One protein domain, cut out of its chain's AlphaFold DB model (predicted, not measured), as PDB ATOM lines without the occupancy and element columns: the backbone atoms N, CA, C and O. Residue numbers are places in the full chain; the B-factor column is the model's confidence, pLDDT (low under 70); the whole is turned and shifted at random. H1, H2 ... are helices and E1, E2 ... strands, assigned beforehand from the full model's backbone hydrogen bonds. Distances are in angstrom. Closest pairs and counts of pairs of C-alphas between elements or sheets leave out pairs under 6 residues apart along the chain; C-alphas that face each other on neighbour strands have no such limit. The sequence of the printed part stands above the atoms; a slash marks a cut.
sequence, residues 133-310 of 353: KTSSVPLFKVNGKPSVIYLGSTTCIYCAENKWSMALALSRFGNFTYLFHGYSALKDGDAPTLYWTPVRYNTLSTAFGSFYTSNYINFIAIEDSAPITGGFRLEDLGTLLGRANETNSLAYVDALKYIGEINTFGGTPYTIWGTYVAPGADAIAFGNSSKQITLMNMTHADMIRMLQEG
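Overview. This is residues 133 to 310 of the 353 residues of an uncharacterized protein of uncultured archaeon (UniProt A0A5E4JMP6). A twisted sheet of six strands, E1, E2, E6, E8, E9 and E10, forms the core, with H1 along one face and the helical hairpin of H2 and H3 across the opposite face. Two small two-stranded sheets, E3 with E7 and E4 with E5, pack on H1, and H5 lies beyond E4 and E5 at one end of the domain, with the short H4 near it. The printed part has 178 residues with five named helices and ten named strands, in the order E1 E2 H1 E3 E4 E5 E6 E7 E8 H2 H3 E9 E10 H4 H5, of the mixed class. The large sheet is branched and mixed, with E2 and E8 parallel and its other neighbour pairs antiparallel; both small sheets are antiparallel. The whole is compact and rounded, with a radius of gyration of the C-alphas of 15.5 A and spans of 41 by 34 by 32 A.

Along the chain. In the large sheet, E2 is residues 145 to 153, 25.4 A long, from C-alpha 145 at (124.597, 262.572, 118.580), and E8 is residues 218 to 225, 21.8 A. Its shorter strands are E1, residues 140 to 142, E6, residues 205 to 208, E9, residues 270 to 273, and E10, residues 276 to 278. H1, residues 157 to 173, is 25.7 A long, from C-alpha 157 at (115.149, 237.373, 132.569), with a kink of 35 degrees near residue 165. H2 is residues 237 to 246, 14.5 A, and H3 residues 250 to 262, 17.5 A. The small sheets hold E3, residues 174 to 178, E7, residues 211 to 214, E4, residues 180 to 183, and E5, residues 192 to 195. H4 is residues 294 to 297; H5, residues 300 to 309, is 14.1 A long and ends with C-alpha 309 at (130.426, 229.921, 115.651).

Arrangement. E8 lies on one side of E2, with N 150 and O 220 at 2.9 A, and E1 and E9 lie on the other side, with N 147 and O 140 at 2.8 A and N 151 and O 270 at 2.9 A. E6 is the antiparallel neighbour of E8, with N 207 and O 223 at 2.8 A, and E10 forms a hairpin with E9, with N 273 and O 276 at 2.8 A. H1 is on this sheet at a height of 10.1 A, over E2 and E8, and runs along the strands, at 12 degrees to E2 on the local plane. H3 is on the opposite face at a height of 9.1 A and runs across the strands, at 76 degrees to E2 on the local plane. H2, on the same face as H3, touches it, with the C-alphas of Ala 244 and Val 253 closest at 5.4 A, at a shallow tilt of 13 degrees, opposite ways. E6 runs on into E7 at 29 degrees; E7 pairs with E3, with N 177 and O 211 at 2.8 A. E3 runs on into E4 at 80 degrees; E4 and E5 are a hairpin, with N 182 and O 193 at 2.9 A. The closest C-alphas of H1 and E5, Ala 160 and Thr 193, are 4.8 A apart; those of E5 and H5, Pro 192 and His 300, are 5.6 A apart. H1 and H4 are close but not clearly touching, with the C-alphas of Glu 161 and Leu 295 closest at 7.4 A. Every O i to N i+4 pair is within hydrogen-bond range in H3 and H5, against 10 of 13 in H1 and 5 of 6 in H2; H4 is too short for such a pair.

Size, cuts and confidence. The two C-alphas farthest apart, those of Gly 144 and Lys 291, are 45.2 A apart. The printed part has no cut. The links E8 to H2, 11 residues, and E10 to H4, 15 residues, are long. Residues 283 to 294 have pLDDT under 70; the mean of the printed part is 90.8.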
ATOM      1  N   LYS A 133     106.077 245.227 116.806       74.75
ATOM      2  CA  LYS A 133     105.588 246.455 116.175       74.75
ATOM      3  C   LYS A 133     106.118 247.656 116.961       74.75
ATOM      4  O   LYS A 133     105.719 247.871 118.104       74.75
ATOM      5  N   THR A 134     106.994 248.427 116.334       76.38
ATOM      6  CA  THR A 134     107.570 249.632 116.920       76.38
ATOM      7  C   THR A 134     106.622 250.818 116.757       76.38
ATOM      8  O   THR A 134     105.695 250.813 115.942       76.38
ATOM      9  N   SER A 135     106.832 251.837 117.584       82.75
ATOM     10  CA  SER A 135     106.203 253.148 117.419       82.75
ATOM     11  C   SER A 135     107.280 254.196 117.177       82.75
ATOM     12  O   SER A 135     108.385 254.083 117.717       82.75
ATOM     13  N   SER A 136     106.960 255.189 116.347       87.81
ATOM     14  CA  SER A 136     107.864 256.305 116.096       87.81
ATOM     15  C   SER A 136     107.766 257.324 117.226       87.81
ATOM     16  O   SER A 136     106.675 257.762 117.586       87.81
ATOM     17  N   VAL A 137     108.915 257.754 117.725       91.69
ATOM     18  CA  VAL A 137     109.069 258.810 118.726       91.69
ATOM     19  C   VAL A 137     110.092 259.844 118.250       91.69
ATOM     20  O   VAL A 137     110.885 259.548 117.349       91.69
ATOM     21  N   PRO A 138     110.094 261.071 118.801       92.75
ATOM     22  CA  PRO A 138     111.121 262.058 118.488       92.75
ATOM     23  C   PRO A 138     112.541 261.535 118.714       92.75
ATOM     24  O   PRO A 138     112.808 260.689 119.566       92.75
ATOM     25  N   LEU A 139     113.495 262.055 117.952       93.88
ATOM     26  CA  LEU A 139     114.880 261.650 118.133       93.88
ATOM     27  C   LEU A 139     115.454 262.278 119.412       93.88
ATOM     28  O   LEU A 139     115.425 263.499 119.557       93.88
ATOM     29  N   PHE A 140     116.013 261.452 120.301       95.75
ATOM     30  CA  PHE A 140     116.716 261.912 121.501       95.75
ATOM     31  C   PHE A 140     118.215 262.051 121.223       95.75
ATOM     32  O   PHE A 140     118.897 261.070 120.911       95.75
ATOM     33  N   LYS A 141     118.752 263.265 121.334       96.25
ATOM     34  CA  LYS A 141     120.156 263.586 121.080       96.25
ATOM     35  C   LYS A 141     120.849 264.091 122.335       96.25
ATOM     36  O   LYS A 141     120.313 264.913 123.072       96.25
ATOM     37  N   VAL A 142     122.086 263.638 122.517       96.25
ATOM     38  CA  VAL A 142     123.003 264.173 123.526       96.25
ATOM     39  C   VAL A 142     124.283 264.603 122.826       96.25
ATOM     40  O   VAL A 142     124.884 263.823 122.083       96.25
ATOM     41  N   ASN A 143     124.708 265.843 123.055       95.56
ATOM     42  CA  ASN A 143     125.908 266.432 122.455       95.56
ATOM     43  C   ASN A 143     125.928 266.286 120.918       95.56
ATOM     44  O   ASN A 143     126.937 265.891 120.335       95.56
ATOM     45  N   GLY A 144     124.784 266.525 120.263       93.38
ATOM     46  CA  GLY A 144     124.635 266.441 118.807       93.38
ATOM     47  C   GLY A 144     124.572 265.025 118.218       93.38
ATOM     48  O   GLY A 144     124.345 264.888 117.015       93.38
ATOM     49  N   LYS A 145     124.719 263.967 119.030       95.00
ATOM     50  CA  LYS A 145     124.597 262.572 118.580       95.00
ATOM     51  C   LYS A 145     123.242 261.967 118.968       95.00
ATOM     52  O   LYS A 145     122.833 262.120 120.121       95.00
ATOM     53  N   PRO A 146     122.574 261.231 118.057       96.75
ATOM     54  CA  PRO A 146     121.445 260.361 118.389       96.75
ATOM     55  C   PRO A 146     121.771 259.419 119.552       96.75
ATOM     56  O   PRO A 146     122.916 259.000 119.703       96.75
ATOM     57  N   SER A 147     120.781 259.058 120.362       97.25
ATOM     58  CA  SER A 147     120.980 258.182 121.520       97.25
ATOM     59  C   SER A 147     120.160 256.908 121.405       97.25
ATOM     60  O   SER A 147     119.001 256.936 120.993       97.25
ATOM     61  N   VAL A 148     120.769 255.800 121.812       98.19
ATOM     62  CA  VAL A 148     120.066 254.587 122.213       98.19
ATOM     63  C   VAL A 148     119.816 254.682 123.711       98.19
ATOM     64  O   VAL A 148     120.754 254.926 124.474       98.19
ATOM     65  N   ILE A 149     118.568 254.498 124.128       98.31
ATOM     66  CA  ILE A 149     118.180 254.489 125.541       98.31
ATOM     67  C   ILE A 149     117.800 253.064 125.916       98.31
ATOM     68  O   ILE A 149     117.020 252.424 125.215       98.31
ATOM     69  N   TYR A 150     118.352 252.580 127.023       98.31
ATOM     70  CA  TYR A 150     118.018 251.297 127.623       98.31
ATOM     71  C   TYR A 150     117.567 251.513 129.061       98.31
ATOM     72  O   TYR A 150     118.298 252.111 129.850       98.31
ATOM     73  N   LEU A 151     116.394 250.982 129.392       98.19
ATOM     74  CA  LEU A 151     115.919 250.810 130.754       98.19
ATOM     75  C   LEU A 151     115.641 249.327 130.989       98.19
ATOM     76  O   LEU A 151     114.774 248.728 130.347       98.19
ATOM     77  N   GLY A 152     116.348 248.736 131.942       96.94
ATOM     78  CA  GLY A 152     116.080 247.370 132.360       96.94
ATOM     79  C   GLY A 152     116.376 247.123 133.822       96.94
ATOM     80  O   GLY A 152     116.496 248.056 134.616       96.94
ATOM     81  N   SER A 153     116.434 245.840 134.162       95.56
ATOM     82  CA  SER A 153     116.689 245.374 135.516       95.56
ATOM     83  C   SER A 153     117.638 244.179 135.514       95.56
ATOM     84  O   SER A 153     117.520 243.277 134.678       95.56
ATOM     85  N   THR A 154     118.539 244.122 136.496       93.81
ATOM     86  CA  THR A 154     119.444 242.981 136.686       93.81
ATOM     87  C   THR A 154     118.690 241.690 136.987       93.81
ATOM     88  O   THR A 154     119.221 240.615 136.752       93.81
ATOM     89  N   THR A 155     117.458 241.768 137.496       93.38
ATOM     90  CA  THR A 155     116.634 240.602 137.849       93.38
ATOM     91  C   THR A 155     115.578 240.267 136.795       93.38
ATOM     92  O   THR A 155     114.660 239.488 137.038       93.38
ATOM     93  N   CYS A 156     115.686 240.864 135.610       92.62
ATOM     94  CA  CYS A 156     114.778 240.665 134.490       92.62
ATOM     95  C   CYS A 156     115.340 239.621 133.523       92.62
ATOM     96  O   CYS A 156     116.287 239.892 132.785       92.62
ATOM     97  N   ILE A 157     114.718 238.443 133.474       90.56
ATOM     98  CA  ILE A 157     115.149 237.373 132.569       90.56
ATOM     99  C   ILE A 157     115.077 237.771 131.092       90.56
ATOM    100  O   ILE A 157     116.002 237.493 130.341       90.56
ATOM    101  N   TYR A 158     114.045 238.510 130.678       90.62
ATOM    102  CA  TYR A 158     113.953 239.003 129.302       90.62
ATOM    103  C   TYR A 158     115.067 239.995 128.964       90.62
ATOM    104  O   TYR A 158     115.604 239.999 127.867       90.62
ATOM    105  N   CYS A 159     115.471 240.804 129.940       93.94
ATOM    106  CA  CYS A 159     116.593 241.716 129.799       93.94
ATOM    107  C   CYS A 159     117.897 240.938 129.665       93.94
ATOM    108  O   CYS A 159     118.773 241.352 128.915       93.94
ATOM    109  N   ALA A 160     118.027 239.827 130.391       92.75
ATOM    110  CA  ALA A 160     119.223 239.006 130.373       92.75
ATOM    111  C   ALA A 160     119.530 238.458 128.967       92.75
ATOM    112  O   ALA A 160     120.683 238.438 128.543       92.75
ATOM    113  N   GLU A 161     118.506 238.079 128.219       90.38
ATOM    114  CA  GLU A 161     118.664 237.560 126.863       90.38
ATOM    115  C   GLU A 161     118.829 238.680 125.826       90.38
ATOM    116  O   GLU A 161     119.880 238.751 125.192       90.38
ATOM    117  N   ASN A 162     117.905 239.645 125.759       91.81
ATOM    118  CA  ASN A 162     117.966 240.781 124.829       91.81
ATOM    119  C   ASN A 162     119.328 241.508 124.819       91.81
ATOM    120  O   ASN A 162     119.761 242.016 123.781       91.81
ATOM    121  N   LYS A 163     120.021 241.598 125.968       96.44
ATOM    122  CA  LYS A 163     121.322 242.284 126.074       96.44
ATOM    123  C   LYS A 163     122.388 241.724 125.129       96.44
ATOM    124  O   LYS A 163     123.271 242.488 124.736       96.44
ATOM    125  N   TRP A 164     122.313 240.453 124.733       96.94
ATOM    126  CA  TRP A 164     123.240 239.863 123.762       96.94
ATOM    127  C   TRP A 164     123.059 240.494 122.373       96.94
ATOM    128  O   TRP A 164     123.998 241.115 121.866       96.94
ATOM    129  N   SER A 165     121.845 240.459 121.817       96.31
ATOM    130  CA  SER A 165     121.461 241.184 120.593       96.31
ATOM    131  C   SER A 165     121.808 242.676 120.655       96.31
ATOM    132  O   SER A 165     122.361 243.247 119.713       96.31
ATOM    133  N   MET A 166     121.526 243.327 121.788       98.06
ATOM    134  CA  MET A 166     121.831 244.745 121.978       98.06
ATOM    135  C   MET A 166     123.333 245.034 121.914       98.06
ATOM    136  O   MET A 166     123.752 245.988 121.257       98.06
ATOM    137  N   ALA A 167     124.156 244.231 122.594       98.69
ATOM    138  CA  ALA A 167     125.604 244.406 122.605       98.69
ATOM    139  C   ALA A 167     126.197 244.202 121.203       98.69
ATOM    140  O   ALA A 167     127.069 244.971 120.786       98.69
ATOM    141  N   LEU A 168     125.682 243.228 120.446       98.69
ATOM    142  CA  LEU A 168     126.045 243.017 119.045       98.69
ATOM    143  C   LEU A 168     125.684 244.235 118.185       98.69
ATOM    144  O   LEU A 168     126.553 244.750 117.482       98.69
ATOM    145  N   ALA A 169     124.458 244.760 118.291       98.31
ATOM    146  CA  ALA A 169     124.020 245.938 117.537       98.31
ATOM    147  C   ALA A 169     124.857 247.182 117.859       98.31
ATOM    148  O   ALA A 169     125.373 247.846 116.962       98.31
ATOM    149  N   LEU A 170     125.041 247.487 119.146       98.75
ATOM    150  CA  LEU A 170     125.817 248.643 119.597       98.75
ATOM    151  C   LEU A 170     127.264 248.569 119.093       98.75
ATOM    152  O   LEU A 170     127.808 249.580 118.635       98.75
ATOM    153  N   SER A 171     127.863 247.376 119.076       98.62
ATOM    154  CA  SER A 171     129.216 247.132 118.552       98.62
ATOM    155  C   SER A 171     129.363 247.405 117.052       98.62
ATOM    156  O   SER A 171     130.475 247.547 116.550       98.62
ATOM    157  N   ARG A 172     128.258 247.544 116.313       98.25
ATOM    158  CA  ARG A 172     128.289 247.950 114.900       98.25
ATOM    159  C   ARG A 172     128.399 249.453 114.691       98.25
ATOM    160  O   ARG A 172     128.826 249.896 113.626       98.25
ATOM    161  N   PHE A 173     128.064 250.226 115.717       98.56
ATOM    162  CA  PHE A 173     128.192 251.679 115.734       98.56
ATOM    163  C   PHE A 173     129.335 252.144 116.641       98.56
ATOM    164  O   PHE A 173     129.609 253.335 116.734       98.56
ATOM    165  N   GLY A 174     130.026 251.252 117.337       97.94
ATOM    166  CA  GLY A 174     131.004 251.648 118.337       97.94
ATOM    167  C   GLY A 174     131.787 250.467 118.865       97.94
ATOM    168  O   GLY A 174     131.927 249.458 118.186       97.94
ATOM    169  N   ASN A 175     132.323 250.601 120.070       98.00
ATOM    170  CA  ASN A 175     133.081 249.534 120.704       98.00
ATOM    171  C   ASN A 175     132.898 249.585 122.221       98.00
ATOM    172  O   ASN A 175     132.977 250.660 122.828       98.00
ATOM    173  N   PHE A 176     132.712 248.419 122.832       98.62
ATOM    174  CA  PHE A 176     132.798 248.259 124.278       98.62
ATOM    175  C   PHE A 176     134.254 248.069 124.686       98.62
ATOM    176  O   PHE A 176     134.941 247.199 124.157       98.62
ATOM    177  N   THR A 177     134.732 248.871 125.633       98.44
ATOM    178  CA  THR A 177     136.035 248.628 126.278       98.44
ATOM    179  C   THR A 177     135.901 247.565 127.363       98.44
ATOM    180  O   THR A 177     136.809 246.764 127.548       98.44
ATOM    181  N   TYR A 178     134.744 247.531 128.028       98.44
ATOM    182  CA  TYR A 178     134.393 246.520 129.013       98.44
ATOM    183  C   TYR A 178     132.924 246.135 128.877       98.44
ATOM    184  O   TYR A 178     132.062 246.971 128.602       98.44
ATOM    185  N   LEU A 179     132.672 244.857 129.115       98.50
ATOM    186  CA  LEU A 179     131.383 244.270 129.443       98.50
ATOM    187  C   LEU A 179     131.631 243.331 130.618       98.50
ATOM    188  O   LEU A 179     132.758 242.863 130.800       98.50
ATOM    189  N   PHE A 180     130.603 243.066 131.411       98.19
ATOM    190  CA  PHE A 180     130.741 242.264 132.619       98.19
ATOM    191  C   PHE A 180     129.805 241.068 132.573       98.19
ATOM    192  O   PHE A 180     128.709 241.151 132.029       98.19
ATOM    193  N   HIS A 181     130.233 239.968 133.167       96.69
ATOM    194  CA  HIS A 181     129.394 238.812 133.402       96.69
ATOM    195  C   HIS A 181     128.303 239.171 134.417       96.69
ATOM    196  O   HIS A 181     128.561 239.765 135.470       96.69
ATOM    197  N   GLY A 182     127.070 238.803 134.093       94.38
ATOM    198  CA  GLY A 182     125.913 238.927 134.963       94.38
ATOM    199  C   GLY A 182     124.927 237.786 134.757       94.38
ATOM    200  O   GLY A 182     125.050 237.002 133.817       94.38
ATOM    201  N   TYR A 183     123.917 237.729 135.615       92.69
ATOM    202  CA  TYR A 183     122.774 236.828 135.467       92.69
ATOM    203  C   TYR A 183     121.469 237.606 135.638       92.69
ATOM    204  O   TYR A 183     121.485 238.739 136.135       92.69
ATOM    205  N   SER A 184     120.357 236.992 135.235       92.19
ATOM    206  CA  SER A 184     119.019 237.357 135.710       92.19
ATOM    207  C   SER A 184     118.843 237.029 137.206       92.19
ATOM    208  O   SER A 184     119.817 236.803 137.930       92.19
ATOM    209  N   ALA A 185     117.605 237.036 137.715       90.44
ATOM    210  CA  ALA A 185     117.366 236.675 139.107       90.44
ATOM    211  C   ALA A 185     117.734 235.205 139.363       90.44
ATOM    212  O   ALA A 185     117.541 234.337 138.521       90.44
ATOM    213  N   LEU A 186     118.179 234.880 140.572       84.19
ATOM    214  CA  LEU A 186     118.355 233.486 140.947       84.19
ATOM    215  C   LEU A 186     117.001 232.775 140.964       84.19
ATOM    216  O   LEU A 186     116.016 233.312 141.481       84.19
ATOM    217  N   LYS A 187     116.978 231.533 140.476       80.00
ATOM    218  CA  LYS A 187     115.797 230.656 140.379       80.00
ATOM    219  C   LYS A 187     114.755 231.076 139.341       80.00
ATOM    220  O   LYS A 187     113.755 230.370 139.208       80.00
ATOM    221  N   ASP A 188     114.979 232.152 138.585       81.25
ATOM    222  CA  ASP A 188     114.251 232.364 137.325       81.25
ATOM    223  C   ASP A 188     114.841 231.530 136.175       81.25
ATOM    224  O   ASP A 188     114.293 231.515 135.079       81.25
ATOM    225  N   GLY A 189     115.914 230.787 136.468       79.81
ATOM    226  CA  GLY A 189     116.711 230.034 135.517       79.81
ATOM    227  C   GLY A 189     118.126 230.580 135.366       79.81
ATOM    228  O   GLY A 189     118.891 229.989 134.619       79.81
ATOM    229  N   ASP A 190     118.485 231.651 136.083       85.38
ATOM    230  CA  ASP A 190     119.848 232.184 136.163       85.38
ATOM    231  C   ASP A 190     120.432 232.427 134.764       85.38
ATOM    232  O   ASP A 190     121.538 231.988 134.439       85.38
ATOM    233  N   ALA A 191     119.653 233.066 133.893       89.38
ATOM    234  CA  ALA A 191     120.032 233.264 132.506       89.38
ATOM    235  C   ALA A 191     121.338 234.080 132.433       89.38
ATOM    236  O   ALA A 191     121.372 235.207 132.946       89.38
ATOM    237  N   PRO A 192     122.417 233.551 131.816       92.12
ATOM    238  CA  PRO A 192     123.661 234.290 131.655       92.12
ATOM    239  C   PRO A 192     123.442 235.516 130.772       92.12
ATOM    240  O   PRO A 192     122.842 235.445 129.697       92.12
ATOM    241  N   THR A 193     123.964 236.652 131.220       94.31
ATOM    242  CA  THR A 193     123.849 237.933 130.527       94.31
ATOM    243  C   THR A 193     125.084 238.807 130.683       94.31
ATOM    244  O   THR A 193     126.029 238.489 131.405       94.31
ATOM    245  N   LEU A 194     125.054 239.940 129.998       97.06
ATOM    246  CA  LEU A 194     126.031 241.001 130.074       97.06
ATOM    247  C   LEU A 194     125.510 242.094 131.011       97.06
ATOM    248  O   LEU A 194     124.347 242.484 130.938       97.06
ATOM    249  N   TYR A 195     126.370 242.646 131.854       97.81
ATOM    250  CA  TYR A 195     126.132 243.944 132.473       97.81
ATOM    251  C   TYR A 195     126.954 245.014 131.760       97.81
ATOM    252  O   TYR A 195     128.113 244.806 131.390       97.81
ATOM    253  N   TRP A 196     126.344 246.185 131.579       98.00
ATOM    254  CA  TRP A 196     126.978 247.348 130.949       98.00
ATOM    255  C   TRP A 196     128.084 247.964 131.818       98.00
ATOM    256  O   TRP A 196     129.008 248.601 131.313       98.00
ATOM    257  N   THR A 197     127.967 247.761 133.129       97.38
ATOM    258  CA  THR A 197     128.834 248.218 134.218       97.38
ATOM    259  C   THR A 197     128.644 247.261 135.405       97.38
ATOM    260  O   THR A 197     127.607 246.596 135.453       97.38
ATOM    261  N   PRO A 198     129.562 247.173 136.386       97.12
ATOM    262  CA  PRO A 198     129.293 246.450 137.622       97.12
ATOM    263  C   PRO A 198     128.041 246.975 138.331       97.12
ATOM    264  O   PRO A 198     127.771 248.181 138.322       97.12
ATOM    265  N   VAL A 199     127.308 246.070 138.979       95.62
ATOM    266  CA  VAL A 199     126.043 246.354 139.674       95.62
ATOM    267  C   VAL A 199     126.086 245.896 141.129       95.62
ATOM    268  O   VAL A 199     126.826 244.972 141.482       95.62
ATOM    269  N   ARG A 200     125.256 246.491 141.995       94.88
ATOM    270  CA  ARG A 200     125.081 246.002 143.373       94.88
ATOM    271  C   ARG A 200     124.008 244.919 143.416       94.88
ATOM    272  O   ARG A 200     122.875 245.165 143.804       94.88
ATOM    273  N   TYR A 201     124.378 243.704 143.031       91.56
ATOM    274  CA  TYR A 201     123.478 242.547 142.901       91.56
ATOM    275  C   TYR A 201     122.833 242.058 144.218       91.56
ATOM    276  O   TYR A 201     122.048 241.115 144.203       91.56
ATOM    277  N   ASN A 202     123.186 242.626 145.372       90.62
ATOM    278  CA  ASN A 202     122.720 242.235 146.710       90.62
ATOM    279  C   ASN A 202     121.897 243.327 147.415       90.62
ATOM    280  O   ASN A 202     121.424 243.109 148.530       90.62
ATOM    281  N   THR A 203     121.735 244.497 146.796       92.38
ATOM    282  CA  THR A 203     121.030 245.648 147.371       92.38
ATOM    283  C   THR A 203     120.204 246.343 146.298       92.38
ATOM    284  O   THR A 203     120.367 246.092 145.107       92.38
ATOM    285  N   LEU A 204     119.278 247.200 146.721       93.19
ATOM    286  CA  LEU A 204     118.551 248.054 145.790       93.19
ATOM    287  C   LEU A 204     119.443 249.217 145.380       93.19
ATOM    288  O   LEU A 204     119.912 249.971 146.230       93.19
ATOM    289  N   SER A 205     119.677 249.357 144.084       94.62
ATOM    290  CA  SER A 205     120.433 250.469 143.516       94.62
ATOM    291  C   SER A 205     120.090 250.643 142.043       94.62
ATOM    292  O   SER A 205     119.334 249.860 141.480       94.62
ATOM    293  N   THR A 206     120.647 251.662 141.399       95.81
ATOM    294  CA  THR A 206     120.577 251.797 139.943       95.81
ATOM    295  C   THR A 206     121.980 252.045 139.428       95.81
ATOM    296  O   THR A 206     122.698 252.896 139.956       95.81
ATOM    297  N   ALA A 207     122.380 251.279 138.421       96.19
ATOM    298  CA  ALA A 207     123.623 251.502 137.714       96.19
ATOM    299  C   ALA A 207     123.342 252.334 136.457       96.19
ATOM    300  O   ALA A 207     122.427 252.043 135.685       96.19
ATOM    301  N   PHE A 208     124.138 253.383 136.273       97.06
ATOM    302  CA  PHE A 208     124.046 254.284 135.133       97.06
ATOM    303  C   PHE A 208     125.329 254.211 134.315       97.06
ATOM    304  O   PHE A 208     126.432 254.248 134.863       97.06
ATOM    305  N   GLY A 209     125.171 254.162 132.996       96.75
ATOM    306  CA  GLY A 209     126.284 254.217 132.058       96.75
ATOM    307  C   GLY A 209     126.825 252.867 131.631       96.75
ATOM    308  O   GLY A 209     126.295 251.803 131.940       96.75
ATOM    309  N   SER A 210     127.850 252.950 130.798       97.56
ATOM    310  CA  SER A 210     128.489 251.810 130.159       97.56
ATOM    311  C   SER A 210     129.921 252.172 129.782       97.56
ATOM    312  O   SER A 210     130.300 253.345 129.790       97.56
ATOM    313  N   PHE A 211     130.709 251.176 129.388       98.00
ATOM    314  CA  PHE A 211     132.040 251.381 128.808       98.00
ATOM    315  C   PHE A 211     132.003 251.352 127.275       98.00
ATOM    316  O   PHE A 211     132.892 250.792 126.627       98.00
ATOM    317  N   TYR A 212     130.950 251.932 126.697       98.44
ATOM    318  CA  TYR A 212     130.717 252.023 125.259       98.44
ATOM    319  C   TYR A 212     131.172 253.370 124.693       98.44
ATOM    320  O   TYR A 212     130.891 254.427 125.258       98.44
ATOM    321  N   THR A 213     131.824 253.341 123.532       97.69
ATOM    322  CA  THR A 213     132.218 254.550 122.796       97.69
ATOM    323  C   THR A 213     131.794 254.455 121.338       97.69
ATOM    324  O   THR A 213     131.853 253.387 120.732       97.69
ATOM    325  N   SER A 214     131.347 255.575 120.766       97.88
ATOM    326  CA  SER A 214     130.842 255.630 119.393       97.88
ATOM    327  C   SER A 214     130.927 257.038 118.808       97.88
ATOM    328  O   SER A 214     130.675 258.032 119.499       97.88
ATOM    329  N   ASN A 215     131.220 257.097 117.508       96.88
ATOM    330  CA  ASN A 215     131.140 258.312 116.697       96.88
ATOM    331  C   ASN A 215     129.732 258.563 116.128       96.88
ATOM    332  O   ASN A 215     129.475 259.654 115.635       96.88
ATOM    333  N   TYR A 216     128.830 257.578 116.186       98.00
ATOM    334  CA  TYR A 216     127.513 257.643 115.547       98.00
ATOM    335  C   TYR A 216     126.385 257.881 116.549       98.00
ATOM    336  O   TYR A 216     125.477 258.657 116.271       98.00
ATOM    337  N   ILE A 217     126.444 257.232 117.714       98.19
ATOM    338  CA  ILE A 217     125.377 257.270 118.716       98.19
ATOM    339  C   ILE A 217     125.928 257.475 120.134       98.19
ATOM    340  O   ILE A 217     127.130 257.361 120.389       98.19
ATOM    341  N   ASN A 218     125.049 257.806 121.072       98.06
ATOM    342  CA  ASN A 218     125.271 257.611 122.502       98.06
ATOM    343  C   ASN A 218     124.530 256.362 122.971       98.06
ATOM    344  O   ASN A 218     123.524 255.984 122.376       98.06
ATOM    345  N   PHE A 219     124.995 255.768 124.069       98.38
ATOM    346  CA  PHE A 219     124.278 254.696 124.747       98.38
ATOM    347  C   PHE A 219     123.986 255.095 126.195       98.38
ATOM    348  O   PHE A 219     124.892 255.192 127.024       98.38
ATOM    349  N   ILE A 220     122.711 255.358 126.477       98.31
ATOM    350  CA  ILE A 220     122.199 255.745 127.791       98.31
ATOM    351  C   ILE A 220     121.643 254.482 128.450       98.31
ATOM    352  O   ILE A 220     120.480 254.130 128.270       98.31
ATOM    353  N   ALA A 221     122.511 253.777 129.175       98.19
ATOM    354  CA  ALA A 221     122.166 252.547 129.880       98.19
ATOM    355  C   ALA A 221     121.713 252.831 131.316       98.19
ATOM    356  O   ALA A 221     122.478 253.394 132.105       98.19
ATOM    357  N   ILE A 222     120.486 252.429 131.640       98.31
ATOM    358  CA  ILE A 222     119.876 252.530 132.966       98.31
ATOM    359  C   ILE A 222     119.510 251.119 133.412       98.31
ATOM    360  O   ILE A 222     118.645 250.472 132.824       98.31
ATOM    361  N   GLU A 223     120.186 250.641 134.447       97.12
ATOM    362  CA  GLU A 223     119.991 249.299 134.978       97.12
ATOM    363  C   GLU A 223     119.519 249.388 136.426       97.12
ATOM    364  O   GLU A 223     120.303 249.680 137.335       97.12
ATOM    365  N   ASP A 224     118.235 249.134 136.658       96.06
ATOM    366  CA  ASP A 224     117.759 248.936 138.017       96.06
ATOM    367  C   ASP A 224     118.350 247.641 138.579       96.06
ATOM    368  O   ASP A 224     118.424 246.614 137.910       96.06
ATOM    369  N   SER A 225     118.849 247.698 139.802       90.12
ATOM    370  CA  SER A 225     119.517 246.577 140.447       90.12
ATOM    371  C   SER A 225     118.783 246.243 141.728       90.12
ATOM    372  O   SER A 225     118.563 247.104 142.580       90.12
ATOM    373  N   ALA A 226     118.428 244.975 141.874       90.25
ATOM    374  CA  ALA A 226     117.828 244.432 143.079       90.25
ATOM    375  C   ALA A 226     118.611 243.204 143.547       90.25
ATOM    376  O   ALA A 226     119.354 242.619 142.751       90.25
ATOM    377  N   PRO A 227     118.441 242.775 144.815       90.94
ATOM    378  CA  PRO A 227     119.001 241.515 145.271       90.94
ATOM    379  C   PRO A 227     118.606 240.384 144.316       90.94
ATOM    380  O   PRO A 227     117.425 240.053 144.219       90.94
ATOM    381  N   ILE A 228     119.575 239.778 143.628       88.62
ATOM    382  CA  ILE A 228     119.318 238.749 142.604       88.62
ATOM    383  C   ILE A 228     118.598 237.527 143.181       88.62
ATOM    384  O   ILE A 228     117.872 236.841 142.479       88.62
ATOM    385  N   THR A 229     118.692 237.298 144.490       88.44
ATOM    386  CA  THR A 229     117.941 236.263 145.216       88.44
ATOM    387  C   THR A 229     116.438 236.549 145.349       88.44
ATOM    388  O   THR A 229     115.698 235.676 145.797       88.44
ATOM    389  N   GLY A 230     115.996 237.779 145.068       86.38
ATOM    390  CA  GLY A 230     114.652 238.290 145.351       86.38
ATOM    391  C   GLY A 230     113.648 238.185 144.200       86.38
ATOM    392  O   GLY A 230     112.501 238.583 144.385       86.38
ATOM    393  N   GLY A 231     114.053 237.653 143.042       88.06
ATOM    394  CA  GLY A 231     113.220 237.615 141.838       88.06
ATOM    395  C   GLY A 231     113.180 238.948 141.082       88.06
ATOM    396  O   GLY A 231     113.864 239.911 141.442       88.06
ATOM    397  N   PHE A 232     112.377 238.990 140.013       91.31
ATOM    398  CA  PHE A 232     112.214 240.189 139.191       91.31
ATOM    399  C   PHE A 232     111.702 241.373 140.013       91.31
ATOM    400  O   PHE A 232     110.713 241.272 140.743       91.31
ATOM    401  N   ARG A 233     112.363 242.516 139.835       91.56
ATOM    402  CA  ARG A 233     111.963 243.802 140.390       91.56
ATOM    403  C   ARG A 233     112.368 244.923 139.443       91.56
ATOM    404  O   ARG A 233     113.434 244.864 138.838       91.56
ATOM    405  N   LEU A 234     111.520 245.940 139.375       93.38
ATOM    406  CA  LEU A 234     111.811 247.222 138.754       93.38
ATOM    407  C   LEU A 234     111.248 248.329 139.650       93.38
ATOM    408  O   LEU A 234     110.070 248.280 140.009       93.38
ATOM    409  N   GLU A 235     112.082 249.290 140.033       94.62
ATOM    410  CA  GLU A 235     111.637 250.485 140.755       94.62
ATOM    411  C   GLU A 235     110.804 251.410 139.856       94.62
ATOM    412  O   GLU A 235     110.945 251.430 138.630       94.62
ATOM    413  N   ASP A 236     109.932 252.209 140.470       93.88
ATOM    414  CA  ASP A 236     109.130 253.182 139.740       93.88
ATOM    415  C   ASP A 236     109.998 254.285 139.106       93.88
ATOM    416  O   ASP A 236     111.091 254.618 139.576       93.88
ATOM    417  N   LEU A 237     109.474 254.899 138.043       94.06
ATOM    418  CA  LEU A 237     110.189 255.922 137.283       94.06
ATOM    419  C   LEU A 237     110.587 257.137 138.138       94.06
ATOM    420  O   LEU A 237     111.624 257.742 137.876       94.06
ATOM    421  N   GLY A 238     109.807 257.485 139.167       95.81
ATOM    422  CA  GLY A 238     110.118 258.582 140.082       95.81
ATOM    423  C   GLY A 238     111.332 258.275 140.957       95.81
ATOM    424  O   GLY A 238     112.225 259.115 141.087       95.81
ATOM    425  N   THR A 239     111.418 257.053 141.487       96.38
ATOM    426  CA  THR A 239     112.600 256.563 142.212       96.38
ATOM    427  C   THR A 239     113.838 256.545 141.313       96.38
ATOM    428  O   THR A 239     114.896 257.047 141.707       96.38
ATOM    429  N   LEU A 240     113.715 256.027 140.087       96.94
ATOM    430  CA  LEU A 240     114.818 256.015 139.118       96.94
ATOM    431  C   LEU A 240     115.268 257.434 138.751       96.94
ATOM    432  O   LEU A 240     116.468 257.696 138.673       96.94
ATOM    433  N   LEU A 241     114.326 258.366 138.587       96.75
ATOM    434  CA  LEU A 241     114.612 259.777 138.327       96.75
ATOM    435  C   LEU A 241     115.347 260.429 139.504       96.75
ATOM    436  O   LEU A 241     116.304 261.173 139.292       96.75
ATOM    437  N   GLY A 242     114.943 260.125 140.741       96.81
ATOM    438  CA  GLY A 242     115.648 260.546 141.952       96.81
ATOM    439  C   GLY A 242     117.119 260.127 141.929       96.81
ATOM    440  O   GLY A 242     117.997 260.978 142.042       96.81
ATOM    441  N   ARG A 243     117.386 258.842 141.663       95.62
ATOM    442  CA  ARG A 243     118.750 258.294 141.554       95.62
ATOM    443  C   ARG A 243     119.525 258.873 140.365       95.62
ATOM    444  O   ARG A 243     120.723 259.114 140.469       95.62
ATOM    445  N   ALA A 244     118.862 259.152 139.242       96.12
ATOM    446  CA  ALA A 244     119.504 259.797 138.098       96.12
ATOM    447  C   ALA A 244     119.974 261.223 138.422       96.12
ATOM    448  O   ALA A 244     121.043 261.618 137.957       96.12
ATOM    449  N   ASN A 245     119.247 261.979 139.253       95.12
ATOM    450  CA  ASN A 245     119.696 263.307 139.688       95.12
ATOM    451  C   ASN A 245     121.027 263.248 140.459       95.12
ATOM    452  O   ASN A 245     121.851 264.148 140.313       95.12
ATOM    453  N   GLU A 246     121.286 262.172 141.209       94.38
ATOM    454  CA  GLU A 246     122.544 261.981 141.953       94.38
ATOM    455  C   GLU A 246     123.765 261.837 141.027       94.38
ATOM    456  O   GLU A 246     124.893 262.122 141.427       94.38
ATOM    457  N   THR A 247     123.553 261.461 139.759       93.12
ATOM    458  CA  THR A 247     124.625 261.379 138.751       93.12
ATOM    459  C   THR A 247     125.088 262.749 138.244       93.12
ATOM    460  O   THR A 247     126.117 262.835 137.573       93.12
ATOM    461  N   ASN A 248     124.326 263.816 138.523       92.81
ATOM    462  CA  ASN A 248     124.492 265.151 137.939       92.81
ATOM    463  C   ASN A 248     124.525 265.161 136.396       92.81
ATOM    464  O   ASN A 248     125.114 266.059 135.801       92.81
ATOM    465  N   SER A 249     123.907 264.175 135.739       95.25
ATOM    466  CA  SER A 249     123.831 264.095 134.280       95.25
ATOM    467  C   SER A 249     122.408 264.326 133.781       95.25
ATOM    468  O   SER A 249     121.511 263.499 133.965       95.25
ATOM    469  N   LEU A 250     122.223 265.431 133.050       94.75
ATOM    470  CA  LEU A 250     120.970 265.707 132.342       94.75
ATOM    471  C   LEU A 250     120.616 264.613 131.322       94.75
ATOM    472  O   LEU A 250     119.440 264.415 131.055       94.75
ATOM    473  N   ALA A 251     121.594 263.860 130.799       95.75
ATOM    474  CA  ALA A 251     121.322 262.788 129.847       95.75
ATOM    475  C   ALA A 251     120.438 261.696 130.457       95.75
ATOM    476  O   ALA A 251     119.493 261.255 129.814       95.75
ATOM    477  N   TYR A 252     120.699 261.298 131.705       96.75
ATOM    478  CA  TYR A 252     119.904 260.273 132.391       96.75
ATOM    479  C   TYR A 252     118.595 260.827 132.933       96.75
ATOM    480  O   TYR A 252     117.556 260.180 132.813       96.75
ATOM    481  N   VAL A 253     118.641 262.035 133.499       96.06
ATOM    482  CA  VAL A 253     117.453 262.717 134.021       96.06
ATOM    483  C   VAL A 253     116.429 262.925 132.905       96.06
ATOM    484  O   VAL A 253     115.269 262.545 133.057       96.06
ATOM    485  N   ASP A 254     116.850 263.477 131.768       96.00
ATOM    486  CA  ASP A 254     115.940 263.763 130.663       96.00
ATOM    487  C   ASP A 254     115.589 262.506 129.863       96.00
ATOM    488  O   ASP A 254     114.475 262.435 129.362       96.00
ATOM    489  N   ALA A 255     116.444 261.476 129.811       96.31
ATOM    490  CA  ALA A 255     116.049 260.182 129.249       96.31
ATOM    491  C   ALA A 255     114.910 259.530 130.054       96.31
ATOM    492  O   ALA A 255     113.967 259.014 129.460       96.31
ATOM    493  N   LEU A 256     114.942 259.579 131.392       96.31
ATOM    494  CA  LEU A 256     113.859 259.037 132.226       96.31
ATOM    495  C   LEU A 256     112.571 259.858 132.109       96.31
ATOM    496  O   LEU A 256     111.494 259.277 131.994       96.31
ATOM    497  N   LYS A 257     112.666 261.194 132.076       95.00
ATOM    498  CA  LYS A 257     111.501 262.041 131.764       95.00
ATOM    499  C   LYS A 257     110.941 261.705 130.389       95.00
ATOM    500  O   LYS A 257     109.741 261.501 130.269       95.00
ATOM    501  N   TYR A 258     111.811 261.560 129.392       94.75
ATOM    502  CA  TYR A 258     111.421 261.234 128.031       94.75
ATOM    503  C   TYR A 258     110.649 259.915 127.954       94.75
ATOM    504  O   TYR A 258     109.579 259.885 127.353       94.75
ATOM    505  N   ILE A 259     111.124 258.863 128.633       94.69
ATOM    506  CA  ILE A 259     110.402 257.584 128.776       94.69
ATOM    507  C   ILE A 259     108.999 257.803 129.367       94.69
ATOM    508  O   ILE A 259     108.022 257.236 128.872       94.69
ATOM    509  N   GLY A 260     108.884 258.628 130.412       93.69
ATOM    510  CA  GLY A 260     107.601 258.953 131.038       93.69
ATOM    511  C   GLY A 260     106.663 259.761 130.137       93.69
ATOM    512  O   GLY A 260     105.462 259.507 130.124       93.69
ATOM    513  N   GLU A 261     107.199 260.704 129.364       92.62
ATOM    514  CA  GLU A 261     106.427 261.599 128.498       92.62
ATOM    515  C   GLU A 261     105.881 260.892 127.252       92.62
ATOM    516  O   GLU A 261     104.718 261.090 126.901       92.62
ATOM    517  N   ILE A 262     106.679 260.037 126.600       91.62
ATOM    518  CA  ILE A 262     106.195 259.246 125.454       91.62
ATOM    519  C   ILE A 262     105.192 258.171 125.882       91.62
ATOM    520  O   ILE A 262     104.362 257.766 125.072       91.62
ATOM    521  N   ASN A 263     105.249 257.733 127.146       90.81
ATOM    522  CA  ASN A 263     104.259 256.863 127.783       90.81
ATOM    523  C   ASN A 263     103.952 255.574 126.991       90.81
ATOM    524  O   ASN A 263     102.803 255.160 126.835       90.81
ATOM    525  N   THR A 264     104.998 254.934 126.469       91.12
ATOM    526  CA  THR A 264     104.903 253.672 125.713       91.12
ATOM    527  C   THR A 264     105.448 252.475 126.489       91.12
ATOM    528  O   THR A 264     105.620 251.405 125.918       91.12
ATOM    529  N   PHE A 265     105.751 252.626 127.779       90.75
ATOM    530  CA  PHE A 265     106.338 251.556 128.583       90.75
ATOM    531  C   PHE A 265     105.393 250.348 128.710       90.75
ATOM    532  O   PHE A 265     104.314 250.450 129.290       90.75
ATOM    533  N   GLY A 266     105.812 249.201 128.171       89.06
ATOM    534  CA  GLY A 266     105.100 247.921 128.231       89.06
ATOM    535  C   GLY A 266     105.798 246.853 129.081       89.06
ATOM    536  O   GLY A 266     105.186 245.836 129.399       89.06
ATOM    537  N   GLY A 267     107.055 247.073 129.471       90.25
ATOM    538  CA  GLY A 267     107.850 246.172 130.303       90.25
ATOM    539  C   GLY A 267     109.347 246.349 130.063       90.25
ATOM    540  O   GLY A 267     109.764 247.187 129.269       90.25
ATOM    541  N   THR A 268     110.167 245.551 130.746       91.56
ATOM    542  CA  THR A 268     111.623 245.540 130.546       91.56
ATOM    543  C   THR A 268     112.078 244.309 129.750       91.56
ATOM    544  O   THR A 268     111.512 243.232 129.950       91.56
ATOM    545  N   PRO A 269     113.112 244.428 128.901       93.69
ATOM    546  CA  PRO A 269     113.872 245.647 128.639       93.69
ATOM    547  C   PRO A 269     113.050 246.638 127.813       93.69
ATOM    548  O   PRO A 269     112.419 246.264 126.833       93.69
ATOM    549  N   TYR A 270     113.060 247.900 128.223       95.25
ATOM    550  CA  TYR A 270     112.472 248.993 127.466       95.25
ATOM    551  C   TYR A 270     113.596 249.694 126.716       95.25
ATOM    552  O   TYR A 270     114.589 250.096 127.331       95.25
ATOM    553  N   THR A 271     113.467 249.833 125.397       96.19
ATOM    554  CA  THR A 271     114.532 250.440 124.594       96.19
ATOM    555  C   THR A 271     114.022 251.429 123.563       96.19
ATOM    556  O   THR A 271     112.927 251.298 123.018       96.19
ATOM    557  N   ILE A 272     114.851 252.432 123.290       96.62
ATOM    558  CA  ILE A 272     114.649 253.402 122.217       96.62
ATOM    559  C   ILE A 272     115.879 253.357 121.318       96.62
ATOM    560  O   ILE A 272     116.995 253.590 121.783       96.62
ATOM    561  N   TRP A 273     115.668 253.081 120.036       96.56
ATOM    562  CA  TRP A 273     116.684 252.970 118.996       96.56
ATOM    563  C   TRP A 273     116.465 254.079 117.970       96.56
ATOM    564  O   TRP A 273     115.746 253.917 116.985       96.56
ATOM    565  N   GLY A 274     117.047 255.250 118.232       94.38
ATOM    566  CA  GLY A 274     116.812 256.434 117.413       94.38
ATOM    567  C   GLY A 274     115.382 256.953 117.576       94.38
ATOM    568  O   GLY A 274     115.024 257.459 118.634       94.38
ATOM    569  N   THR A 275     114.583 256.865 116.517       94.44
ATOM    570  CA  THR A 275     113.168 257.266 116.504       94.44
ATOM    571  C   THR A 275     112.230 256.096 116.760       94.44
ATOM    572  O   THR A 275     111.025 256.280 116.669       94.44
ATOM    573  N   TYR A 276     112.734 254.895 117.043       94.94
ATOM    574  CA  TYR A 276     111.908 253.709 117.251       94.94
ATOM    575  C   TYR A 276     111.927 253.264 118.705       94.94
ATOM    576  O   TYR A 276     112.983 253.224 119.331       94.94
ATOM    577  N   VAL A 277     110.764 252.884 119.226       93.38
ATOM    578  CA  VAL A 277     110.633 252.305 120.568       93.38
ATOM    579  C   VAL A 277     110.311 250.823 120.485       93.38
ATOM    580  O   VAL A 277     109.350 250.442 119.811       93.38
ATOM    581  N   ALA A 278     111.048 250.027 121.259       91.94
ATOM    582  CA  ALA A 278     110.624 248.708 121.694       91.94
ATOM    583  C   ALA A 278     110.053 248.826 123.124       91.94
ATOM    584  O   ALA A 278     110.815 249.010 124.081       91.94
ATOM    585  N   PRO A 279     108.714 248.775 123.293       90.00
ATOM    586  CA  PRO A 279     108.063 248.988 124.590       90.00
ATOM    587  C   PRO A 279     108.341 247.898 125.637       90.00
ATOM    588  O   PRO A 279     107.925 248.045 126.783       90.00
ATOM    589  N   GLY A 280     109.009 246.812 125.259       88.00
ATOM    590  CA  GLY A 280     109.387 245.686 126.104       88.00
ATOM    591  C   GLY A 280     110.298 244.737 125.324       88.00
ATOM    592  O   GLY A 280     110.770 245.092 124.242       88.00
ATOM    593  N   ALA A 281     110.498 243.526 125.851       83.38
ATOM    594  CA  ALA A 281     111.266 242.471 125.186       83.38
ATOM    595  C   ALA A 281     110.795 242.245 123.736       83.38
ATOM    596  O   ALA A 281     109.589 242.204 123.476       83.38
ATOM    597  N   ASP A 282     111.739 242.100 122.806       74.12
ATOM    598  CA  ASP A 282     111.463 242.116 121.364       74.12
ATOM    599  C   ASP A 282     112.405 241.274 120.490       74.12
ATOM    600  O   ASP A 282     111.973 240.775 119.456       74.12
ATOM    601  N   ALA A 283     113.650 241.037 120.889       59.03
ATOM    602  CA  ALA A 283     114.477 239.977 120.326       59.03
ATOM    603  C   ALA A 283     114.294 238.759 121.224       59.03
ATOM    604  O   ALA A 283     114.960 238.675 122.232       59.03
ATOM    605  N   ILE A 284     113.311 237.899 120.939       60.53
ATOM    606  CA  ILE A 284     112.860 236.895 121.904       60.53
ATOM    607  C   ILE A 284     113.210 235.484 121.398       60.53
ATOM    608  O   ILE A 284     112.402 234.818 120.743       60.53
ATOM    609  N   ALA A 285     114.365 234.951 121.803       56.38
ATOM    610  CA  ALA A 285     114.624 233.507 121.814       56.38
ATOM    611  C   ALA A 285     113.707 232.762 122.808       56.38
ATOM    612  O   ALA A 285     113.507 231.556 122.678       56.38
ATOM    613  N   PHE A 286     113.059 233.470 123.747       55.06
ATOM    614  CA  PHE A 286     111.917 232.960 124.536       55.06
ATOM    615  C   PHE A 286     110.630 232.737 123.720       55.06
ATOM    616  O   PHE A 286     109.560 232.534 124.303       55.06
ATOM    617  N   GLY A 287     110.702 232.857 122.390       39.66
ATOM    618  CA  GLY A 287     109.560 232.922 121.498       39.66
ATOM    619  C   GLY A 287     108.556 231.812 121.777       39.66
ATOM    620  O   GLY A 287     108.866 230.630 121.682       39.66
ATOM    621  N   ASN A 288     107.321 232.205 122.074       39.12
ATOM    622  CA  ASN A 288     106.139 231.453 121.658       39.12
ATOM    623  C   ASN A 288     106.036 229.977 122.108       39.12
ATOM    624  O   ASN A 288     105.331 229.188 121.480       39.12
ATOM    625  N   SER A 289     106.686 229.558 123.195       40.00
ATOM    626  CA  SER A 289     106.424 228.226 123.732       40.00
ATOM    627  C   SER A 289     106.453 228.195 125.250       40.00
ATOM    628  O   SER A 289     107.381 228.639 125.914       40.00
ATOM    629  N   SER A 290     105.430 227.561 125.803       42.88
ATOM    630  CA  SER A 290     105.347 227.047 127.168       42.88
ATOM    631  C   SER A 290     106.413 225.975 127.482       42.88
ATOM    632  O   SER A 290     106.244 225.182 128.407       42.88
ATOM    633  N   LYS A 291     107.513 225.916 126.714       47.09
ATOM    634  CA  LYS A 291     108.607 224.959 126.846       47.09
ATOM    635  C   LYS A 291     109.927 225.699 127.042       47.09
ATOM    636  O   LYS A 291     110.431 226.345 126.141       47.09
ATOM    637  N   GLN A 292     110.444 225.543 128.258       52.28
ATOM    638  CA  GLN A 292     111.839 225.644 128.691       52.28
ATOM    639  C   GLN A 292     112.754 226.583 127.880       52.28
ATOM    640  O   GLN A 292     113.246 226.249 126.805       52.28
ATOM    641  N   ILE A 293     113.052 227.734 128.478       61.78
ATOM    642  CA  ILE A 293     114.001 228.727 127.973       61.78
ATOM    643  C   ILE A 293     115.378 228.068 127.815       61.78
ATOM    644  O   ILE A 293     115.959 227.589 128.789       61.78
ATOM    645  N   THR A 294     115.914 228.045 126.593       68.06
ATOM    646  CA  THR A 294     117.200 227.386 126.311       68.06
ATOM    647  C   THR A 294     118.362 228.087 127.021       68.06
ATOM    648  O   THR A 294     119.274 227.412 127.485       68.06
ATOM    649  N   LEU A 295     118.291 229.417 127.175       78.56
ATOM    650  CA  LEU A 295     119.315 230.234 127.835       78.56
ATOM    651  C   LEU A 295     119.496 229.902 129.330       78.56
ATOM    652  O   LEU A 295     120.616 229.955 129.820       78.56
ATOM    653  N   MET A 296     118.443 229.480 130.043       76.50
ATOM    654  CA  MET A 296     118.497 229.168 131.491       76.50
ATOM    655  C   MET A 296     119.429 227.999 131.851       76.50
ATOM    656  O   MET A 296     119.771 227.791 133.008       76.50
ATOM    657  N   ASN A 297     119.818 227.183 130.871       75.56
ATOM    658  CA  ASN A 297     120.728 226.058 131.085       75.56
ATOM    659  C   ASN A 297     122.120 226.307 130.485       75.56
ATOM    660  O   ASN A 297     122.905 225.367 130.372       75.56
ATOM    661  N   MET A 298     122.411 227.537 130.054       84.88
ATOM    662  CA  MET A 298     123.676 227.900 129.422       84.88
ATOM    663  C   MET A 298     124.619 228.595 130.399       84.88
ATOM    664  O   MET A 298     124.210 229.176 131.402       84.88
ATOM    665  N   THR A 299     125.902 228.573 130.059       90.25
ATOM    666  CA  THR A 299     126.926 229.433 130.659       90.25
ATOM    667  C   THR A 299     127.233 230.622 129.740       90.25
ATOM    668  O   THR A 299     126.903 230.602 128.551       90.25
ATOM    669  N   HIS A 300     127.925 231.649 130.243       93.44
ATOM    670  CA  HIS A 300     128.475 232.701 129.375       93.44
ATOM    671  C   HIS A 300     129.402 232.134 128.302       93.44
ATOM    672  O   HIS A 300     129.336 232.565 127.155       93.44
ATOM    673  N   ALA A 301     130.208 231.123 128.641       93.62
ATOM    674  CA  ALA A 301     131.086 230.448 127.691       93.62
ATOM    675  C   ALA A 301     130.302 229.755 126.563       93.62
ATOM    676  O   ALA A 301     130.727 229.802 125.409       93.62
ATOM    677  N   ASP A 302     129.144 229.155 126.864       92.50
ATOM    678  CA  ASP A 302     128.259 228.598 125.835       92.50
ATOM    679  C   ASP A 302     127.732 229.686 124.903       92.50
ATOM    680  O   ASP A 302     127.841 229.532 123.687       92.50
ATOM    681  N   MET A 303     127.237 230.801 125.452       93.75
ATOM    682  CA  MET A 303     126.755 231.927 124.643       93.75
ATOM    683  C   MET A 303     127.855 232.503 123.755       93.75
ATOM    684  O   MET A 303     127.670 232.628 122.545       93.75
ATOM    685  N   ILE A 304     129.033 232.779 124.318       97.25
ATOM    686  CA  ILE A 304     130.180 233.301 123.567       97.25
ATOM    687  C   ILE A 304     130.598 232.327 122.463       97.25
ATOM    688  O   ILE A 304     130.788 232.747 121.322       97.25
ATOM    689  N   ARG A 305     130.687 231.025 122.755       97.19
ATOM    690  CA  ARG A 305     131.012 230.001 121.753       97.19
ATOM    691  C   ARG A 305     129.974 229.963 120.632       97.19
ATOM    692  O   ARG A 305     130.341 229.952 119.461       97.19
ATOM    693  N   MET A 306     128.687 229.971 120.971       95.50
ATOM    694  CA  MET A 306     127.597 229.952 119.992       95.50
ATOM    695  C   MET A 306     127.629 231.187 119.085       95.50
ATOM    696  O   MET A 306     127.473 231.045 117.869       95.50
ATOM    697  N   LEU A 307     127.868 232.375 119.653       97.31
ATOM    698  CA  LEU A 307     128.029 233.624 118.906       97.31
ATOM    699  C   LEU A 307     129.265 233.593 118.003       97.31
ATOM    700  O   LEU A 307     129.181 233.999 116.845       97.31
ATOM    701  N   GLN A 308     130.386 233.070 118.504       97.88
ATOM    702  CA  GLN A 308     131.627 232.924 117.746       97.88
ATOM    703  C   GLN A 308     131.477 231.960 116.561       97.88
ATOM    704  O   GLN A 308     132.071 232.184 115.511       97.88
ATOM    705  N   GLU A 309     130.701 230.886 116.720       96.88
ATOM    706  CA  GLU A 309     130.426 229.921 115.651       96.88
ATOM    707  C   GLU A 309     129.435 230.464 114.606       96.88
ATOM    708  O   GLU A 309     129.526 230.089 113.433       96.88
ATOM    709  N   GLY A 310     128.486 231.314 115.023       94.38
ATOM    710  CA  GLY A 310     127.553 232.038 114.150       94.38
ATOM    711  C   GLY A 310     126.537 231.170 113.402       94.38
ATOM    712  O   GLY A 310     126.025 231.574 112.363       94.38
TER     713      GLY A 310